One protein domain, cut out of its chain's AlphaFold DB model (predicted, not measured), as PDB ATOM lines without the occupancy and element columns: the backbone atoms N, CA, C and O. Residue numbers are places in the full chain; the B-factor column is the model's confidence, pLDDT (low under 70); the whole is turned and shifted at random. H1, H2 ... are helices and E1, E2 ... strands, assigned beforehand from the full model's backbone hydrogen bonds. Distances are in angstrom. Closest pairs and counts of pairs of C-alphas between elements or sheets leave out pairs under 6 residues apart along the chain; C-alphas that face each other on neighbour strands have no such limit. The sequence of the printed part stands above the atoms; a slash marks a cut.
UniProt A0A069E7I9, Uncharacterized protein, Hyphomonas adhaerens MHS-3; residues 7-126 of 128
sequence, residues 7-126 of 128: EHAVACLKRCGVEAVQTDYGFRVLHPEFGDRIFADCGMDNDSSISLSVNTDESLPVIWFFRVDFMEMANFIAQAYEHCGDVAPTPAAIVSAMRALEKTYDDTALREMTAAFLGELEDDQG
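AT A GLANCE: This is residues 7 to 126 of the 128 residues of an uncharacterized protein of Hyphomonas adhaerens MHS-3 (UniProt A0A069E7I9). What shape does the model have? A twisted sheet of five strands has H1 and H2 side by side over one face, while the long helix H3 crosses H2 with its first part and then sticks out as an arm, residues 106 to 126 standing free. How is it built? The printed part has 120 residues, with three named helices and five named strands in the order H1 E1 E2 E3 E4 E5 H2 H3; the class is mixed, and the sheet runs E1 E2 E3 E4 E5, antiparallel throughout. How spread out is it? It is only just loose, close to compact, with a radius of gyration of the C-alphas of 16.6 A, and elongated, spanning 61 by 31 by 31 A.

IN THESE COORDINATES: Where are the strands? E1 is residues 20 to 23, 9.8 A long, and E2 is residues 26 to 29, 10.6 A. E3 is residues 40 to 44, 13.6 A, E4 residues 50 to 54, 13.4 A, and E5 residues 62 to 66, 13.2 A. Where are the helices? H1, residues 7 to 15, is 12.5 A long and begins at C-alpha 7 (0.597, 2.752, -14.126). H2, residues 70 to 84, is 21.6 A long; H3, residues 91 to 125, is 51.0 A long and ends at C-alpha 125 (43.525, -12.526, -22.441).

HOW THE PARTS SIT: How is the sheet joined? The strands form a meander, each the antiparallel neighbour of the one before, with E1 and E5 as edge strands. N 21 and O 28 of the hairpin E1 and E2 are 2.9 A apart, N 42 and O 27 of E2 and E3 2.8 A, N 41 and O 53 of E3 and E4 2.8 A, and N 64 and O 52 of E4 and E5 2.8 A, within hydrogen-bond range. What is on it? H1, H2 and H3 make two layers with the sheet, helices on one face; H1 runs along E1 at a height over the sheet of 8.4 A, and H2 along E3 at 9.0 A. How do the helices meet? H1 and H2 touch, the closest C-alphas being those of Ala 9 and Met 71, 4.8 A apart, at a shallow tilt of 15 degrees, the same way. H3 touches H2 with residues 93 to 101 alone, closest at the C-alphas of Ala 80 and Ala 97, 5.1 A, at a steep tilt of 54 degrees, opposite ways; H1 and H3 are apart. Are the helix backbones complete? Every O i to N i+4 pair is within hydrogen-bond range in H1 and H2, and 29 of 31 are in H3.

THE WHOLE: How large is it? The two C-alphas farthest apart, those of Gly 35 and Gly 126, are 61.2 A apart; without residues 106 to 126 the body spans 36 by 26 by 25 A. Is anything cut or uncertain? The printed part has no cut and no long link. The mean pLDDT of the printed part is 81.3, and 23 residues are under 70, among them residues 106 to 111 and 120 to 126.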
ATOM      1  N   GLU A   7       1.499   2.032 -13.222       92.31
ATOM      2  CA  GLU A   7       0.597   2.752 -14.126       92.31
ATOM      3  C   GLU A   7       0.965   2.524 -15.601       92.31
ATOM      4  O   GLU A   7       0.096   2.217 -16.423       92.31
ATOM      5  N   HIS A   8       2.255   2.614 -15.942       92.00
ATOM      6  CA  HIS A   8       2.725   2.348 -17.301       92.00
ATOM      7  C   HIS A   8       2.489   0.888 -17.709       92.00
ATOM      8  O   HIS A   8       2.035   0.640 -18.830       92.00
ATOM      9  N   ALA A   9       2.713  -0.056 -16.791       92.31
ATOM     10  CA  ALA A   9       2.451  -1.479 -17.001       92.31
ATOM     11  C   ALA A   9       0.964  -1.752 -17.298       92.31
ATOM     12  O   ALA A   9       0.631  -2.405 -18.288       92.31
ATOM     13  N   VAL A  10       0.051  -1.166 -16.516       94.62
ATOM     14  CA  VAL A  10      -1.400  -1.268 -16.756       94.62
ATOM     15  C   VAL A  10      -1.788  -0.660 -18.103       94.62
ATOM     16  O   VAL A  10      -2.582  -1.243 -18.844       94.62
ATOM     17  N   ALA A  11      -1.232   0.502 -18.452       93.94
ATOM     18  CA  ALA A  11      -1.500   1.137 -19.738       93.94
ATOM     19  C   ALA A  11      -0.999   0.296 -20.924       93.94
ATOM     20  O   ALA A  11      -1.624   0.320 -21.984       93.94
ATOM     21  N   CYS A  12       0.107  -0.435 -20.763       93.31
ATOM     22  CA  CYS A  12       0.615  -1.382 -21.752       93.31
ATOM     23  C   CYS A  12      -0.350  -2.560 -21.939       93.31
ATOM     24  O   CYS A  12      -0.826  -2.774 -23.053       93.31
ATOM     25  N   LEU A  13      -0.733  -3.232 -20.849       93.12
ATOM     26  CA  LEU A  13      -1.667  -4.364 -20.874       93.12
ATOM     27  C   LEU A  13      -2.987  -4.009 -21.566       93.12
ATOM     28  O   LEU A  13      -3.420  -4.713 -22.478       93.12
ATOM     29  N   LYS A  14      -3.573  -2.854 -21.229       93.56
ATOM     30  CA  LYS A  14      -4.826  -2.396 -21.847       93.56
ATOM     31  C   LYS A  14      -4.706  -2.142 -23.347       93.56
ATOM     32  O   LYS A  14      -5.645  -2.425 -24.085       93.56
ATOM     33  N   ARG A  15      -3.565  -1.627 -23.824       92.75
ATOM     34  CA  ARG A  15      -3.322  -1.457 -25.272       92.75
ATOM     35  C   ARG A  15      -3.253  -2.797 -26.002       92.75
ATOM     36  O   ARG A  15      -3.601  -2.847 -27.176       92.75
ATOM     37  N   CYS A  16      -2.846  -3.852 -25.305       90.06
ATOM     38  CA  CYS A  16      -2.819  -5.224 -25.804       90.06
ATOM     39  C   CYS A  16      -4.156  -5.965 -25.610       90.06
ATOM     40  O   CYS A  16      -4.222  -7.164 -25.851       90.06
ATOM     41  N   GLY A  17      -5.219  -5.281 -25.165       89.25
ATOM     42  CA  GLY A  17      -6.523  -5.903 -24.915       89.25
ATOM     43  C   GLY A  17      -6.589  -6.740 -23.634       89.25
ATOM     44  O   GLY A  17      -7.546  -7.488 -23.446       89.25
ATOM     45  N   VAL A  18      -5.598  -6.616 -22.747       90.38
ATOM     46  CA  VAL A  18      -5.570  -7.291 -21.447       90.38
ATOM     47  C   VAL A  18      -6.127  -6.352 -20.382       90.38
ATOM     48  O   VAL A  18      -5.567  -5.288 -20.103       90.38
ATOM     49  N   GLU A  19      -7.238  -6.747 -19.766       91.81
ATOM     50  CA  GLU A  19      -7.853  -5.972 -18.692       91.81
ATOM     51  C   GLU A  19      -7.001  -6.027 -17.422       91.81
ATOM     52  O   GLU A  19      -6.711  -7.094 -16.880       91.81
ATOM     53  N   ALA A  20      -6.605  -4.853 -16.932       93.25
ATOM     54  CA  ALA A  20      -5.756  -4.719 -15.758       93.25
ATOM     55  C   ALA A  20      -6.080  -3.460 -14.945       93.25
ATOM     56  O   ALA A  20      -6.572  -2.454 -15.466       93.25
ATOM     57  N   VAL A  21      -5.771  -3.504 -13.651       94.19
ATOM     58  CA  VAL A  21      -5.947  -2.393 -12.710       94.19
ATOM     59  C   VAL A  21      -4.688  -2.193 -11.882       94.19
ATOM     60  O   VAL A  21      -3.984  -3.146 -11.562       94.19
ATOM     61  N   GLN A  22      -4.405  -0.944 -11.529       93.94
ATOM     62  CA  GLN A  22      -3.303  -0.609 -10.635       93.94
ATOM     63  C   GLN A  22      -3.672  -0.948  -9.185       93.94
ATOM     64  O   GLN A  22      -4.830  -0.812  -8.785       93.94
ATOM     65  N   THR A  23      -2.679  -1.360  -8.403       90.75
ATOM     66  CA  THR A  23      -2.766  -1.559  -6.952       90.75
ATOM     67  C   THR A  23      -1.730  -0.682  -6.241       90.75
ATOM     68  O   THR A  23      -0.885  -0.057  -6.885       90.75
ATOM     69  N   ASP A  24      -1.770  -0.641  -4.908       87.31
ATOM     70  CA  ASP A  24      -0.815   0.136  -4.100       87.31
ATOM     71  C   ASP A  24       0.641  -0.344  -4.254       87.31
ATOM     72  O   ASP A  24       1.574   0.419  -4.013       87.31
ATOM     73  N   TYR A  25       0.836  -1.598  -4.675       84.75
ATOM     74  CA  TYR A  25       2.142  -2.264  -4.724       84.75
ATOM     75  C   TYR A  25       2.497  -2.827  -6.107       84.75
ATOM     76  O   TYR A  25       3.520  -3.497  -6.246       84.75
ATOM     77  N   GLY A  26       1.675  -2.566  -7.130       91.69
ATOM     78  CA  GLY A  26       1.854  -3.114  -8.471       91.69
ATOM     79  C   GLY A  26       0.577  -3.048  -9.307       91.69
ATOM     80  O   GLY A  26      -0.062  -1.997  -9.408       91.69
ATOM     81  N   PHE A  27       0.209  -4.155  -9.945       93.12
ATOM     82  CA  PHE A  27      -0.983  -4.237 -10.783       93.12
ATOM     83  C   PHE A  27      -1.626  -5.619 -10.735       93.12
ATOM     84  O   PHE A  27      -1.019  -6.614 -10.360       93.12
ATOM     85  N   ARG A  28      -2.877  -5.688 -11.175       94.00
ATOM     86  CA  ARG A  28      -3.668  -6.910 -11.213       94.00
ATOM     87  C   ARG A  28      -4.290  -7.101 -12.583       94.00
ATOM     88  O   ARG A  28      -4.858  -6.157 -13.126       94.00
ATOM     89  N   VAL A  29      -4.236  -8.324 -13.097       92.19
ATOM     90  CA  VAL A  29      -4.915  -8.738 -14.327       92.19
ATOM     91  C   VAL A  29      -6.281  -9.317 -13.980       92.19
ATOM     92  O   VAL A  29      -6.418 -10.157 -13.084       92.19
ATOM     93  N   LEU A  30      -7.293  -8.850 -14.702       89.81
ATOM     94  CA  LEU A  30      -8.672  -9.302 -14.593       89.81
ATOM     95  C   LEU A  30      -8.966 -10.281 -15.729       89.81
ATOM     96  O   LEU A  30      -8.532 -10.083 -16.862       89.81
ATOM     97  N   HIS A  31      -9.729 -11.332 -15.432       85.50
ATOM     98  CA  HIS A  31     -10.124 -12.319 -16.428       85.50
ATOM     99  C   HIS A  31     -11.634 -12.577 -16.351       85.50
ATOM    100  O   HIS A  31     -12.132 -12.840 -15.253       85.50
ATOM    101  N   PRO A  32     -12.373 -12.559 -17.480       77.94
ATOM    102  CA  PRO A  32     -13.835 -12.665 -17.480       77.94
ATOM    103  C   PRO A  32     -14.372 -13.913 -16.770       77.94
ATOM    104  O   PRO A  32     -15.374 -13.843 -16.065       77.94
ATOM    105  N   GLU A  33     -13.685 -15.051 -16.917       76.56
ATOM    106  CA  GLU A  33     -14.084 -16.325 -16.297       76.56
ATOM    107  C   GLU A  33     -13.953 -16.341 -14.767       76.56
ATOM    108  O   GLU A  33     -14.610 -17.137 -14.100       76.56
ATOM    109  N   PHE A  34     -13.142 -15.450 -14.196       71.81
ATOM    110  CA  PHE A  34     -12.929 -15.377 -12.754       71.81
ATOM    111  C   PHE A  34     -13.888 -14.409 -12.046       71.81
ATOM    112  O   PHE A  34     -13.981 -14.449 -10.818       71.81
ATOM    113  N   GLY A  35     -14.657 -13.599 -12.787       70.00
ATOM    114  CA  GLY A  35     -15.589 -12.626 -12.211       70.00
ATOM    115  C   GLY A  35     -14.878 -11.675 -11.244       70.00
ATOM    116  O   GLY A  35     -13.991 -10.930 -11.650       70.00
ATOM    117  N   ASP A  36     -15.240 -11.743  -9.959       68.44
ATOM    118  CA  ASP A  36     -14.626 -10.949  -8.880       68.44
ATOM    119  C   ASP A  36     -13.299 -11.537  -8.358       68.44
ATOM    120  O   ASP A  36     -12.619 -10.928  -7.528       68.44
ATOM    121  N   ARG A  37     -12.928 -12.748  -8.795       72.06
ATOM    122  CA  ARG A  37     -11.661 -13.380  -8.416       72.06
ATOM    123  C   ARG A  37     -10.520 -12.795  -9.239       72.06
ATOM    124  O   ARG A  37     -10.646 -12.440 -10.407       72.06
ATOM    125  N   ILE A  38      -9.368 -12.731  -8.594       80.50
ATOM    126  CA  ILE A  38      -8.135 -12.222  -9.178       80.50
ATOM    127  C   ILE A  38      -7.568 -13.300 -10.094       80.50
ATOM    128  O   ILE A  38      -7.336 -14.407  -9.618       80.50
ATOM    129  N   PHE A  39      -7.307 -12.988 -11.362       87.44
ATOM    130  CA  PHE A  39      -6.596 -13.927 -12.227       87.44
ATOM    131  C   PHE A  39      -5.095 -13.869 -11.976       87.44
ATOM    132  O   PHE A  39      -4.511 -14.887 -11.630       87.44
ATOM    133  N   ALA A  40      -4.485 -12.687 -12.071       89.69
ATOM    134  CA  ALA A  40      -3.069 -12.526 -11.767       89.69
ATOM    135  C   ALA A  40      -2.796 -11.262 -10.956       89.69
ATOM    136  O   ALA A  40      -3.409 -10.227 -11.207       89.69
ATOM    137  N   ASP A  41      -1.877 -11.339 -10.002       92.19
ATOM    138  CA  ASP A  41      -1.442 -10.228  -9.160       92.19
ATOM    139  C   ASP A  41       0.072 -10.061  -9.288       92.19
ATOM    140  O   ASP A  41       0.823 -11.006  -9.040       92.19
ATOM    141  N   CYS A  42       0.498  -8.884  -9.737       91.31
ATOM    142  CA  CYS A  42       1.893  -8.501  -9.836       91.31
ATOM    143  C   CYS A  42       2.195  -7.443  -8.784       91.31
ATOM    144  O   CYS A  42       1.564  -6.384  -8.766       91.31
ATOM    145  N   GLY A  43       3.189  -7.704  -7.943       89.31
ATOM    146  CA  GLY A  43       3.540  -6.818  -6.848       89.31
ATOM    147  C   GLY A  43       5.018  -6.862  -6.512       89.31
ATOM    148  O   GLY A  43       5.742  -7.769  -6.916       89.31
ATOM    149  N   MET A  44       5.452  -5.844  -5.775       84.75
ATOM    150  CA  MET A  44       6.769  -5.827  -5.158       84.75
ATOM    151  C   MET A  44       6.741  -6.595  -3.832       84.75
ATOM    152  O   MET A  44       5.946  -6.279  -2.944       84.75
ATOM    153  N   ASP A  45       7.627  -7.574  -3.698       77.94
ATOM    154  CA  ASP A  45       7.851  -8.330  -2.471       77.94
ATOM    155  C   ASP A  45       8.774  -7.579  -1.494       77.94
ATOM    156  O   ASP A  45       9.407  -6.570  -1.817       77.94
ATOM    157  N   ASN A  46       8.863  -8.076  -0.255       76.44
ATOM    158  CA  ASN A  46       9.631  -7.443   0.830       76.44
ATOM    159  C   ASN A  46      11.127  -7.267   0.522       76.44
ATOM    160  O   ASN A  46      11.784  -6.415   1.120       76.44
ATOM    161  N   ASP A  47      11.679  -8.083  -0.373       77.25
ATOM    162  CA  ASP A  47      13.067  -8.010  -0.835       77.25
ATOM    163  C   ASP A  47      13.246  -7.076  -2.046       77.25
ATOM    164  O   ASP A  47      14.322  -7.030  -2.636       77.25
ATOM    165  N   SER A  48      12.214  -6.293  -2.384       74.75
ATOM    166  CA  SER A  48      12.140  -5.429  -3.570       74.75
ATOM    167  C   SER A  48      12.143  -6.180  -4.906       74.75
ATOM    168  O   SER A  48      12.284  -5.546  -5.952       74.75
ATOM    169  N   SER A  49      11.979  -7.507  -4.898       78.44
ATOM    170  CA  SER A  49      11.749  -8.268  -6.124       78.44
ATOM    171  C   SER A  49      10.316  -8.074  -6.617       78.44
ATOM    172  O   SER A  49       9.421  -7.737  -5.844       78.44
ATOM    173  N   ILE A  50      10.099  -8.250  -7.919       84.81
ATOM    174  CA  ILE A  50       8.757  -8.225  -8.497       84.81
ATOM    175  C   ILE A  50       8.329  -9.666  -8.732       84.81
ATOM    176  O   ILE A  50       9.003 -10.426  -9.433       84.81
ATOM    177  N   SER A  51       7.184 -10.033  -8.174       88.50
ATOM    178  CA  SER A  51       6.575 -11.337  -8.391       88.50
ATOM    179  C   SER A  51       5.256 -11.213  -9.137       88.50
ATOM    180  O   SER A  51       4.613 -10.159  -9.171       88.50
ATOM    181  N   LEU A  52       4.877 -12.308  -9.788       89.88
ATOM    182  CA  LEU A  52       3.579 -12.493 -10.414       89.88
ATOM    183  C   LEU A  52       2.967 -13.780  -9.885       89.88
ATOM    184  O   LEU A  52       3.507 -14.864 -10.093       89.88
ATOM    185  N   SER A  53       1.817 -13.658  -9.238       90.31
ATOM    186  CA  SER A  53       1.001 -14.778  -8.787       90.31
ATOM    187  C   SER A  53      -0.195 -14.930  -9.713       90.31
ATOM    188  O   SER A  53      -0.986 -13.999  -9.845       90.31
ATOM    189  N   VAL A  54      -0.345 -16.085 -10.358       88.56
ATOM    190  CA  VAL A  54      -1.484 -16.402 -11.227       88.56
ATOM    191  C   VAL A  54      -2.339 -17.472 -10.569       88.56
ATOM    192  O   VAL A  54      -1.892 -18.594 -10.324       88.56
ATOM    193  N   ASN A  55      -3.593 -17.130 -10.301       85.00
ATOM    194  CA  ASN A  55      -4.594 -18.064  -9.825       85.00
ATOM    195  C   ASN A  55      -5.100 -18.910 -10.990       85.00
ATOM    196  O   ASN A  55      -5.599 -18.404 -11.995       85.00
ATOM    197  N   THR A  56      -5.008 -20.219 -10.816       75.38
ATOM    198  CA  THR A  56      -5.609 -21.211 -11.704       75.38
ATOM    199  C   THR A  56      -6.755 -21.907 -10.967       75.38
ATOM    200  O   THR A  56      -6.993 -21.661  -9.783       75.38
ATOM    201  N   ASP A  57      -7.483 -22.788 -11.654       71.00
ATOM    202  CA  ASP A  57      -8.432 -23.696 -10.991       71.00
ATOM    203  C   ASP A  57      -7.727 -24.763 -10.126       71.00
ATOM    204  O   ASP A  57      -8.384 -25.568  -9.464       71.00
ATOM    205  N   GLU A  58      -6.390 -24.778 -10.111       60.50
ATOM    206  CA  GLU A  58      -5.587 -25.639  -9.247       60.50
ATOM    207  C   GLU A  58      -5.477 -25.058  -7.824       60.50
ATOM    208  O   GLU A  58      -5.661 -23.867  -7.578       60.50
ATOM    209  N   SER A  59      -5.170 -25.918  -6.850       61.66
ATOM    210  CA  SER A  59      -5.208 -25.591  -5.416       61.66
ATOM    211  C   SER A  59      -4.205 -24.520  -4.969       61.66
ATOM    212  O   SER A  59      -4.347 -23.989  -3.868       61.66
ATOM    213  N   LEU A  60      -3.163 -24.257  -5.762       74.44
ATOM    214  CA  LEU A  60      -2.098 -23.310  -5.442       74.44
ATOM    215  C   LEU A  60      -1.844 -22.390  -6.644       74.44
ATOM    216  O   LEU A  60      -1.777 -22.890  -7.768       74.44
ATOM    217  N   PRO A  61      -1.669 -21.076  -6.420       78.31
ATOM    218  CA  PRO A  61      -1.306 -20.158  -7.487       78.31
ATOM    219  C   PRO A  61       0.075 -20.501  -8.051       78.31
ATOM    220  O   PRO A  61       0.974 -20.941  -7.330       78.31
ATOM    221  N   VAL A  62       0.245 -20.265  -9.349       83.25
ATOM    222  CA  VAL A  62       1.548 -20.351 -10.008       83.25
ATOM    223  C   VAL A  62       2.271 -19.029  -9.783       83.25
ATOM    224  O   VAL A  62       1.722 -17.974 -10.090       83.25
ATOM    225  N   ILE A  63       3.481 -19.082  -9.227       83.31
ATOM    226  CA  ILE A  63       4.262 -17.893  -8.874       83.31
ATOM    227  C   ILE A  63       5.493 -17.817  -9.771       83.31
ATOM    228  O   ILE A  63       6.273 -18.768  -9.827       83.31
ATOM    229  N   TRP A  64       5.683 -16.667 -10.412       84.31
ATOM    230  CA  TRP A  64       6.904 -16.306 -11.121       84.31
ATOM    231  C   TRP A  64       7.643 -15.187 -10.388       84.31
ATOM    232  O   TRP A  64       7.026 -14.221  -9.940       84.31
ATOM    233  N   PHE A  65       8.970 -15.295 -10.322       75.88
ATOM    234  CA  PHE A  65       9.852 -14.267  -9.770       75.88
ATOM    235  C   PHE A  65      10.664 -13.641 -10.898       75.88
ATOM    236  O   PHE A  65      11.460 -14.327 -11.536       75.88
ATOM    237  N   PHE A  66      10.497 -12.340 -11.122       69.38
ATOM    238  CA  PHE A  66      11.232 -11.609 -12.147       69.38
ATOM    239  C   PHE A  66      12.108 -10.528 -11.508       69.38
ATOM    240  O   PHE A  66      11.747  -9.880 -10.528       69.38
ATOM    241  N   ARG A  67      13.312 -10.351 -12.060       62.88
ATOM    242  CA  ARG A  67      14.380  -9.527 -11.460       62.88
ATOM    243  C   ARG A  67      14.444  -8.089 -11.979       62.88
ATOM    244  O   ARG A  67      15.427  -7.408 -11.706       62.88
ATOM    245  N   VAL A  68      13.468  -7.664 -12.778       68.19
ATOM    246  CA  VAL A  68      13.677  -6.578 -13.745       68.19
ATOM    247  C   VAL A  68      12.754  -5.392 -13.468       68.19
ATOM    248  O   VAL A  68      13.150  -4.526 -12.693       68.19
ATOM    249  N   ASP A  69      11.532  -5.339 -14.010       84.44
ATOM    250  CA  ASP A  69      10.553  -4.296 -13.669       84.44
ATOM    251  C   ASP A  69       9.087  -4.678 -14.005       84.44
ATOM    252  O   ASP A  69       8.795  -5.750 -14.543       84.44
ATOM    253  N   PHE A  70       8.137  -3.789 -13.673       88.56
ATOM    254  CA  PHE A  70       6.706  -3.985 -13.945       88.56
ATOM    255  C   PHE A  70       6.357  -3.986 -15.442       88.56
ATOM    256  O   PHE A  70       5.372  -4.616 -15.833       88.56
ATOM    257  N   MET A  71       7.114  -3.274 -16.281       89.06
ATOM    258  CA  MET A  71       6.860  -3.208 -17.722       89.06
ATOM    259  C   MET A  71       7.279  -4.498 -18.415       89.06
ATOM    260  O   MET A  71       6.557  -4.976 -19.287       89.06
ATOM    261  N   GLU A  72       8.397  -5.094 -18.017       86.19
ATOM    262  CA  GLU A  72       8.786  -6.409 -18.510       86.19
ATOM    263  C   GLU A  72       7.762  -7.476 -18.129       86.19
ATOM    264  O   GLU A  72       7.367  -8.272 -18.983       86.19
ATOM    265  N   MET A  73       7.234  -7.427 -16.900       89.06
ATOM    266  CA  MET A  73       6.138  -8.309 -16.501       89.06
ATOM    267  C   MET A  73       4.886  -8.097 -17.363       89.06
ATOM    268  O   MET A  73       4.273  -9.059 -17.829       89.06
ATOM    269  N   ALA A  74       4.499  -6.842 -17.605       91.00
ATOM    270  CA  ALA A  74       3.368  -6.527 -18.472       91.00
ATOM    271  C   ALA A  74       3.572  -7.049 -19.902       91.00
ATOM    272  O   ALA A  74       2.654  -7.636 -20.475       91.00
ATOM    273  N   ASN A  75       4.776  -6.901 -20.458       89.94
ATOM    274  CA  ASN A  75       5.123  -7.419 -21.782       89.94
ATOM    275  C   ASN A  75       5.084  -8.949 -21.830       89.94
ATOM    276  O   ASN A  75       4.620  -9.511 -22.820       89.94
ATOM    277  N   PHE A  76       5.555  -9.627 -20.784       89.44
ATOM    278  CA  PHE A  76       5.490 -11.085 -20.677       89.44
ATOM    279  C   PHE A  76       4.037 -11.583 -20.692       89.44
ATOM    280  O   PHE A  76       3.693 -12.485 -21.457       89.44
ATOM    281  N   ILE A  77       3.161 -10.942 -19.913       91.31
ATOM    282  CA  ILE A  77       1.728 -11.261 -19.889       91.31
ATOM    283  C   ILE A  77       1.089 -10.966 -21.252       91.31
ATOM    284  O   ILE A  77       0.365 -11.807 -21.778       91.31
ATOM    285  N   ALA A  78       1.369  -9.807 -21.854       92.00
ATOM    286  CA  ALA A  78       0.826  -9.439 -23.161       92.00
ATOM    287  C   ALA A  78       1.213 -10.452 -24.253       92.00
ATOM    288  O   ALA A  78       0.348 -10.888 -25.010       92.00
ATOM    289  N   GLN A  79       2.475 -10.891 -24.276       91.50
ATOM    290  CA  GLN A  79       2.946 -11.938 -25.187       91.50
ATOM    291  C   GLN A  79       2.228 -13.271 -24.954       91.50
ATOM    292  O   GLN A  79       1.924 -13.977 -25.912       91.50
ATOM    293  N   ALA A  80       1.929 -13.628 -23.701       91.69
ATOM    294  CA  ALA A  80       1.184 -14.849 -23.409       91.69
ATOM    295  C   ALA A  80      -0.249 -14.794 -23.959       91.69
ATOM    296  O   ALA A  80      -0.713 -15.774 -24.538       91.69
ATOM    297  N   TYR A  81      -0.925 -13.648 -23.827       90.94
ATOM    298  CA  TYR A  81      -2.249 -13.435 -24.416       90.94
ATOM    299  C   TYR A  81      -2.200 -13.457 -25.949       90.94
ATOM    300  O   TYR A  81      -3.021 -14.127 -26.569       90.94
ATOM    301  N   GLU A  82      -1.209 -12.800 -26.557       90.31
ATOM    302  CA  GLU A  82      -0.993 -12.830 -28.009       90.31
ATOM    303  C   GLU A  82      -0.744 -14.259 -28.516       90.31
ATOM    304  O   GLU A  82      -1.309 -14.672 -29.528       90.31
ATOM    305  N   HIS A  83       0.029 -15.059 -27.775       89.19
ATOM    306  CA  HIS A  83       0.313 -16.453 -28.114       89.19
ATOM    307  C   HIS A  83      -0.945 -17.336 -28.126       89.19
ATOM    308  O   HIS A  83      -0.987 -18.344 -28.833       89.19
ATOM    309  N   CYS A  84      -1.978 -16.978 -27.359       87.62
ATOM    310  CA  CYS A  84      -3.254 -17.687 -27.377       87.62
ATOM    311  C   CYS A  84      -4.155 -17.317 -28.576       87.62
ATOM    312  O   CYS A  84      -5.093 -18.063 -28.866       87.62
ATOM    313  N   GLY A  85      -3.859 -16.230 -29.297       79.50
ATOM    314  CA  GLY A  85      -4.608 -15.763 -30.469       79.50
ATOM    315  C   GLY A  85      -5.862 -14.934 -30.149       79.50
ATOM    316  O   GLY A  85      -6.107 -14.545 -29.013       79.50
ATOM    317  N   ASP A  86      -6.681 -14.669 -31.176       66.38
ATOM    318  CA  ASP A  86      -7.794 -13.693 -31.139       66.38
ATOM    319  C   ASP A  86      -9.061 -14.147 -30.378       66.38
ATOM    320  O   ASP A  86     -10.054 -13.417 -30.310       66.38
ATOM    321  N   VAL A  87      -9.083 -15.365 -29.835       67.69
ATOM    322  CA  VAL A  87     -10.228 -15.893 -29.076       67.69
ATOM    323  C   VAL A  87      -9.948 -15.686 -27.596       67.69
ATOM    324  O   VAL A  87      -8.857 -16.034 -27.162       67.69
ATOM    325  N   ALA A  88     -10.919 -15.163 -26.831       75.94
ATOM    326  CA  ALA A  88     -10.805 -14.962 -25.381       75.94
ATOM    327  C   ALA A  88     -10.186 -16.208 -24.712       75.94
ATOM    328  O   ALA A  88     -10.858 -17.244 -24.635       75.94
ATOM    329  N   PRO A  89      -8.901 -16.151 -24.322       81.50
ATOM    330  CA  PRO A  89      -8.166 -17.355 -23.984       81.50
ATOM    331  C   PRO A  89      -8.575 -17.841 -22.603       81.50
ATOM    332  O   PRO A  89      -8.905 -17.042 -21.737       81.50
ATOM    333  N   THR A  90      -8.568 -19.153 -22.380       86.56
ATOM    334  CA  THR A  90      -8.863 -19.685 -21.045       86.56
ATOM    335  C   THR A  90      -7.674 -19.449 -20.107       86.56
ATOM    336  O   THR A  90      -6.526 -19.410 -20.567       86.56
ATOM    337  N   PRO A  91      -7.887 -19.395 -18.781       86.38
ATOM    338  CA  PRO A  91      -6.803 -19.282 -17.803       86.38
ATOM    339  C   PRO A  91      -5.707 -20.335 -17.981       86.38
ATOM    340  O   PRO A  91      -4.515 -20.035 -17.907       86.38
ATOM    341  N   ALA A  92      -6.109 -21.576 -18.269       85.06
ATOM    342  CA  ALA A  92      -5.188 -22.678 -18.513       85.06
ATOM    343  C   ALA A  92      -4.353 -22.471 -19.789       85.06
ATOM    344  O   ALA A  92      -3.163 -22.790 -19.798       85.06
ATOM    345  N   ALA A  93      -4.948 -21.918 -20.853       88.19
ATOM    346  CA  ALA A  93      -4.231 -21.604 -22.086       88.19
ATOM    347  C   ALA A  93      -3.195 -20.494 -21.861       88.19
ATOM    348  O   ALA A  93      -2.044 -20.660 -22.267       88.19
ATOM    349  N   ILE A  94      -3.569 -19.433 -21.138       90.31
ATOM    350  CA  ILE A  94      -2.662 -18.332 -20.789       90.31
ATOM    351  C   ILE A  94      -1.483 -18.860 -19.968       90.31
ATOM    352  O   ILE A  94      -0.333 -18.615 -20.313       90.31
ATOM    353  N   VAL A  95      -1.739 -19.654 -18.924       89.56
ATOM    354  CA  VAL A  95      -0.677 -20.235 -18.080       89.56
ATOM    355  C   VAL A  95       0.239 -21.157 -18.889       89.56
ATOM    356  O   VAL A  95       1.454 -21.152 -18.691       89.56
ATOM    357  N   SER A  96      -0.319 -21.939 -19.814       89.56
ATOM    358  CA  SER A  96       0.466 -22.783 -20.721       89.56
ATOM    359  C   SER A  96       1.377 -21.943 -21.625       89.56
ATOM    360  O   SER A  96       2.565 -22.248 -21.753       89.56
ATOM    361  N   ALA A  97       0.857 -20.847 -22.188       90.88
ATOM    362  CA  ALA A  97       1.630 -19.903 -22.991       90.88
ATOM    363  C   ALA A  97       2.730 -19.213 -22.167       90.88
ATOM    364  O   ALA A  97       3.881 -19.174 -22.596       90.88
ATOM    365  N   MET A  98       2.416 -18.763 -20.948       90.69
ATOM    366  CA  MET A  98       3.392 -18.178 -20.022       90.69
ATOM    367  C   MET A  98       4.541 -19.148 -19.724       90.69
ATOM    368  O   MET A  98       5.701 -18.765 -19.825       90.69
ATOM    369  N   ARG A  99       4.251 -20.423 -19.436       88.75
ATOM    370  CA  ARG A  99       5.288 -21.451 -19.210       88.75
ATOM    371  C   ARG A  99       6.134 -21.731 -20.453       88.75
ATOM    372  O   ARG A  99       7.299 -22.105 -20.332       88.75
ATOM    373  N   ALA A 100       5.553 -21.628 -21.647       88.50
ATOM    374  CA  ALA A 100       6.300 -21.780 -22.892       88.50
ATOM    375  C   ALA A 100       7.254 -20.595 -23.112       88.50
ATOM    376  O   ALA A 100       8.421 -20.809 -23.434       88.50
ATOM    377  N   LEU A 101       6.775 -19.371 -22.872       87.75
ATOM    378  CA  LEU A 101       7.558 -18.139 -22.973       87.75
ATOM    379  C   LEU A 101       8.665 -18.065 -21.917       87.75
ATOM    380  O   LEU A 101       9.793 -17.715 -22.250       87.75
ATOM    381  N   GLU A 102       8.388 -18.460 -20.674       85.56
ATOM    382  CA  GLU A 102       9.379 -18.510 -19.591       85.56
ATOM    383  C   GLU A 102      10.611 -19.324 -20.002       85.56
ATOM    384  O   GLU A 102      11.732 -18.843 -19.875       85.56
ATOM    385  N   LYS A 103      10.414 -20.503 -20.607       80.44
ATOM    386  CA  LYS A 103      11.526 -21.330 -21.108       80.44
ATOM    387  C   LYS A 103      12.376 -20.608 -22.151       80.44
ATOM    388  O   LYS A 103      13.591 -20.761 -22.159       80.44
ATOM    389  N   THR A 104      11.752 -19.824 -23.030       76.81
ATOM    390  CA  THR A 104      12.486 -19.051 -24.044       76.81
ATOM    391  C   THR A 104      13.224 -17.853 -23.447       76.81
ATOM    392  O   THR A 104      14.316 -17.516 -23.910       76.81
ATOM    393  N   TYR A 105      12.656 -17.236 -22.407       71.00
ATOM    394  CA  TYR A 105      13.279 -16.148 -21.660       71.00
ATOM    395  C   TYR A 105      14.502 -16.640 -20.885       71.00
ATOM    396  O   TYR A 105      15.568 -16.043 -21.017       71.00
ATOM    397  N   ASP A 106      14.382 -17.756 -20.163       69.69
ATOM    398  CA  ASP A 106      15.500 -18.374 -19.442       69.69
ATOM    399  C   ASP A 106      16.634 -18.762 -20.399       69.69
ATOM    400  O   ASP A 106      17.798 -18.450 -20.146       69.69
ATOM    401  N   ASP A 107      16.304 -19.366 -21.546       62.78
ATOM    402  CA  ASP A 107      17.295 -19.736 -22.560       62.78
ATOM    403  C   ASP A 107      18.012 -18.510 -23.152       62.78
ATOM    404  O   ASP A 107      19.216 -18.560 -23.424       62.78
ATOM    405  N   THR A 108      17.294 -17.404 -23.364       66.44
ATOM    406  CA  THR A 108      17.867 -16.162 -23.912       66.44
ATOM    407  C   THR A 108      18.753 -15.471 -22.884       66.44
ATOM    408  O   THR A 108      19.917 -15.196 -23.176       66.44
ATOM    409  N   ALA A 109      18.257 -15.284 -21.660       68.19
ATOM    410  CA  ALA A 109      19.010 -14.675 -20.570       68.19
ATOM    411  C   ALA A 109      20.275 -15.484 -20.239       68.19
ATOM    412  O   ALA A 109      21.352 -14.917 -20.043       68.19
ATOM    413  N   LEU A 110      20.183 -16.819 -20.239       66.69
ATOM    414  CA  LEU A 110      21.339 -17.690 -20.037       66.69
ATOM    415  C   LEU A 110      22.374 -17.529 -21.155       66.69
ATOM    416  O   LEU A 110      23.574 -17.487 -20.873       66.69
ATOM    417  N   ARG A 111      21.941 -17.415 -22.416       62.88
ATOM    418  CA  ARG A 111      22.842 -17.179 -23.557       62.88
ATOM    419  C   ARG A 111      23.516 -15.820 -23.489       62.88
ATOM    420  O   ARG A 111      24.714 -15.753 -23.741       62.88
ATOM    421  N   GLU A 112      22.788 -14.770 -23.132       71.62
ATOM    422  CA  GLU A 112      23.341 -13.420 -22.993       71.62
ATOM    423  C   GLU A 112      24.352 -13.341 -21.846       71.62
ATOM    424  O   GLU A 112      25.452 -12.835 -22.047       71.62
ATOM    425  N   MET A 113      24.047 -13.930 -20.684       68.00
ATOM    426  CA  MET A 113      25.009 -14.032 -19.577       68.00
ATOM    427  C   MET A 113      26.241 -14.857 -19.959       68.00
ATOM    428  O   MET A 113      27.363 -14.479 -19.632       68.00
ATOM    429  N   THR A 114      26.048 -15.972 -20.669       69.31
ATOM    430  CA  THR A 114      27.162 -16.808 -21.140       69.31
ATOM    431  C   THR A 114      28.026 -16.046 -22.145       69.31
ATOM    432  O   THR A 114      29.247 -16.098 -22.056       69.31
ATOM    433  N   ALA A 115      27.416 -15.310 -23.077       71.81
ATOM    434  CA  ALA A 115      28.132 -14.500 -24.056       71.81
ATOM    435  C   ALA A 115      28.886 -13.337 -23.397       71.81
ATOM    436  O   ALA A 115      30.034 -13.093 -23.754       71.81
ATOM    437  N   ALA A 116      28.284 -12.664 -22.412       74.44
ATOM    438  CA  ALA A 116      28.938 -11.606 -21.647       74.44
ATOM    439  C   ALA A 116      30.149 -12.142 -20.868       74.44
ATOM    440  O   ALA A 116      31.241 -11.599 -20.984       74.44
ATOM    441  N   PHE A 117      29.984 -13.262 -20.160       72.81
ATOM    442  CA  PHE A 117      31.077 -13.910 -19.433       72.81
ATOM    443  C   PHE A 117      32.213 -14.369 -20.361       72.81
ATOM    444  O   PHE A 117      33.387 -14.222 -20.034       72.81
ATOM    445  N   LEU A 118      31.880 -14.919 -21.533       72.94
ATOM    446  CA  LEU A 118      32.883 -15.325 -22.520       72.94
ATOM    447  C   LEU A 118      33.598 -14.121 -23.152       72.94
ATOM    448  O   LEU A 118      34.808 -14.189 -23.328       72.94
ATOM    449  N   GLY A 119      32.888 -13.024 -23.431       72.38
ATOM    450  CA  GLY A 119      33.495 -11.782 -23.914       72.38
ATOM    451  C   GLY A 119      34.464 -11.168 -22.899       72.38
ATOM    452  O   GLY A 119      35.567 -10.778 -23.264       72.38
ATOM    453  N   GLU A 120      34.109 -11.179 -21.609       67.75
ATOM    454  CA  GLU A 120      35.004 -10.732 -20.531       67.75
ATOM    455  C   GLU A 120      36.277 -11.593 -20.435       67.75
ATOM    456  O   GLU A 120      37.360 -11.064 -20.195       67.75
ATOM    457  N   LEU A 121      36.183 -12.908 -20.670       60.75
ATOM    458  CA  LEU A 121      37.346 -13.807 -20.679       60.75
ATOM    459  C   LEU A 121      38.272 -13.611 -21.891       60.75
ATOM    460  O   LEU A 121      39.468 -13.895 -21.788       60.75
ATOM    461  N   GLU A 122      37.739 -13.177 -23.035       59.72
ATOM    462  CA  GLU A 122      38.529 -12.868 -24.234       59.72
ATOM    463  C   GLU A 122      39.259 -11.521 -24.095       59.72
ATOM    464  O   GLU A 122      40.438 -11.426 -24.451       59.72
ATOM    465  N   ASP A 123      38.614 -10.517 -23.495       58.78
ATOM    466  CA  ASP A 123      39.223  -9.209 -23.224       58.78
ATOM    467  C   ASP A 123      40.350  -9.290 -22.169       58.78
ATOM    468  O   ASP A 123      41.376  -8.610 -22.297       58.78
ATOM    469  N   ASP A 124      40.229 -10.181 -21.175       54.81
ATOM    470  CA  ASP A 124      41.248 -10.386 -20.129       54.81
ATOM    471  C   ASP A 124      42.495 -11.149 -20.641       54.81
ATOM    472  O   ASP A 124      43.578 -11.060 -20.062       54.81
ATOM    473  N   GLN A 125      42.391 -11.857 -21.777       54.72
ATOM    474  CA  GLN A 125      43.525 -12.526 -22.441       54.72
ATOM    475  C   GLN A 125      44.224 -11.666 -23.511       54.72
ATOM    476  O   GLN A 125      45.306 -12.031 -23.973       54.72
ATOM    477  N   GLY A 126      43.647 -10.520 -23.893       53.84
ATOM    478  CA  GLY A 126      44.198  -9.594 -24.892       53.84
ATOM    479  C   GLY A 126      45.093  -8.476 -24.337       53.84
ATOM    480  O   GLY A 126      45.652  -7.709 -25.120       53.84
TER     481      GLY A 126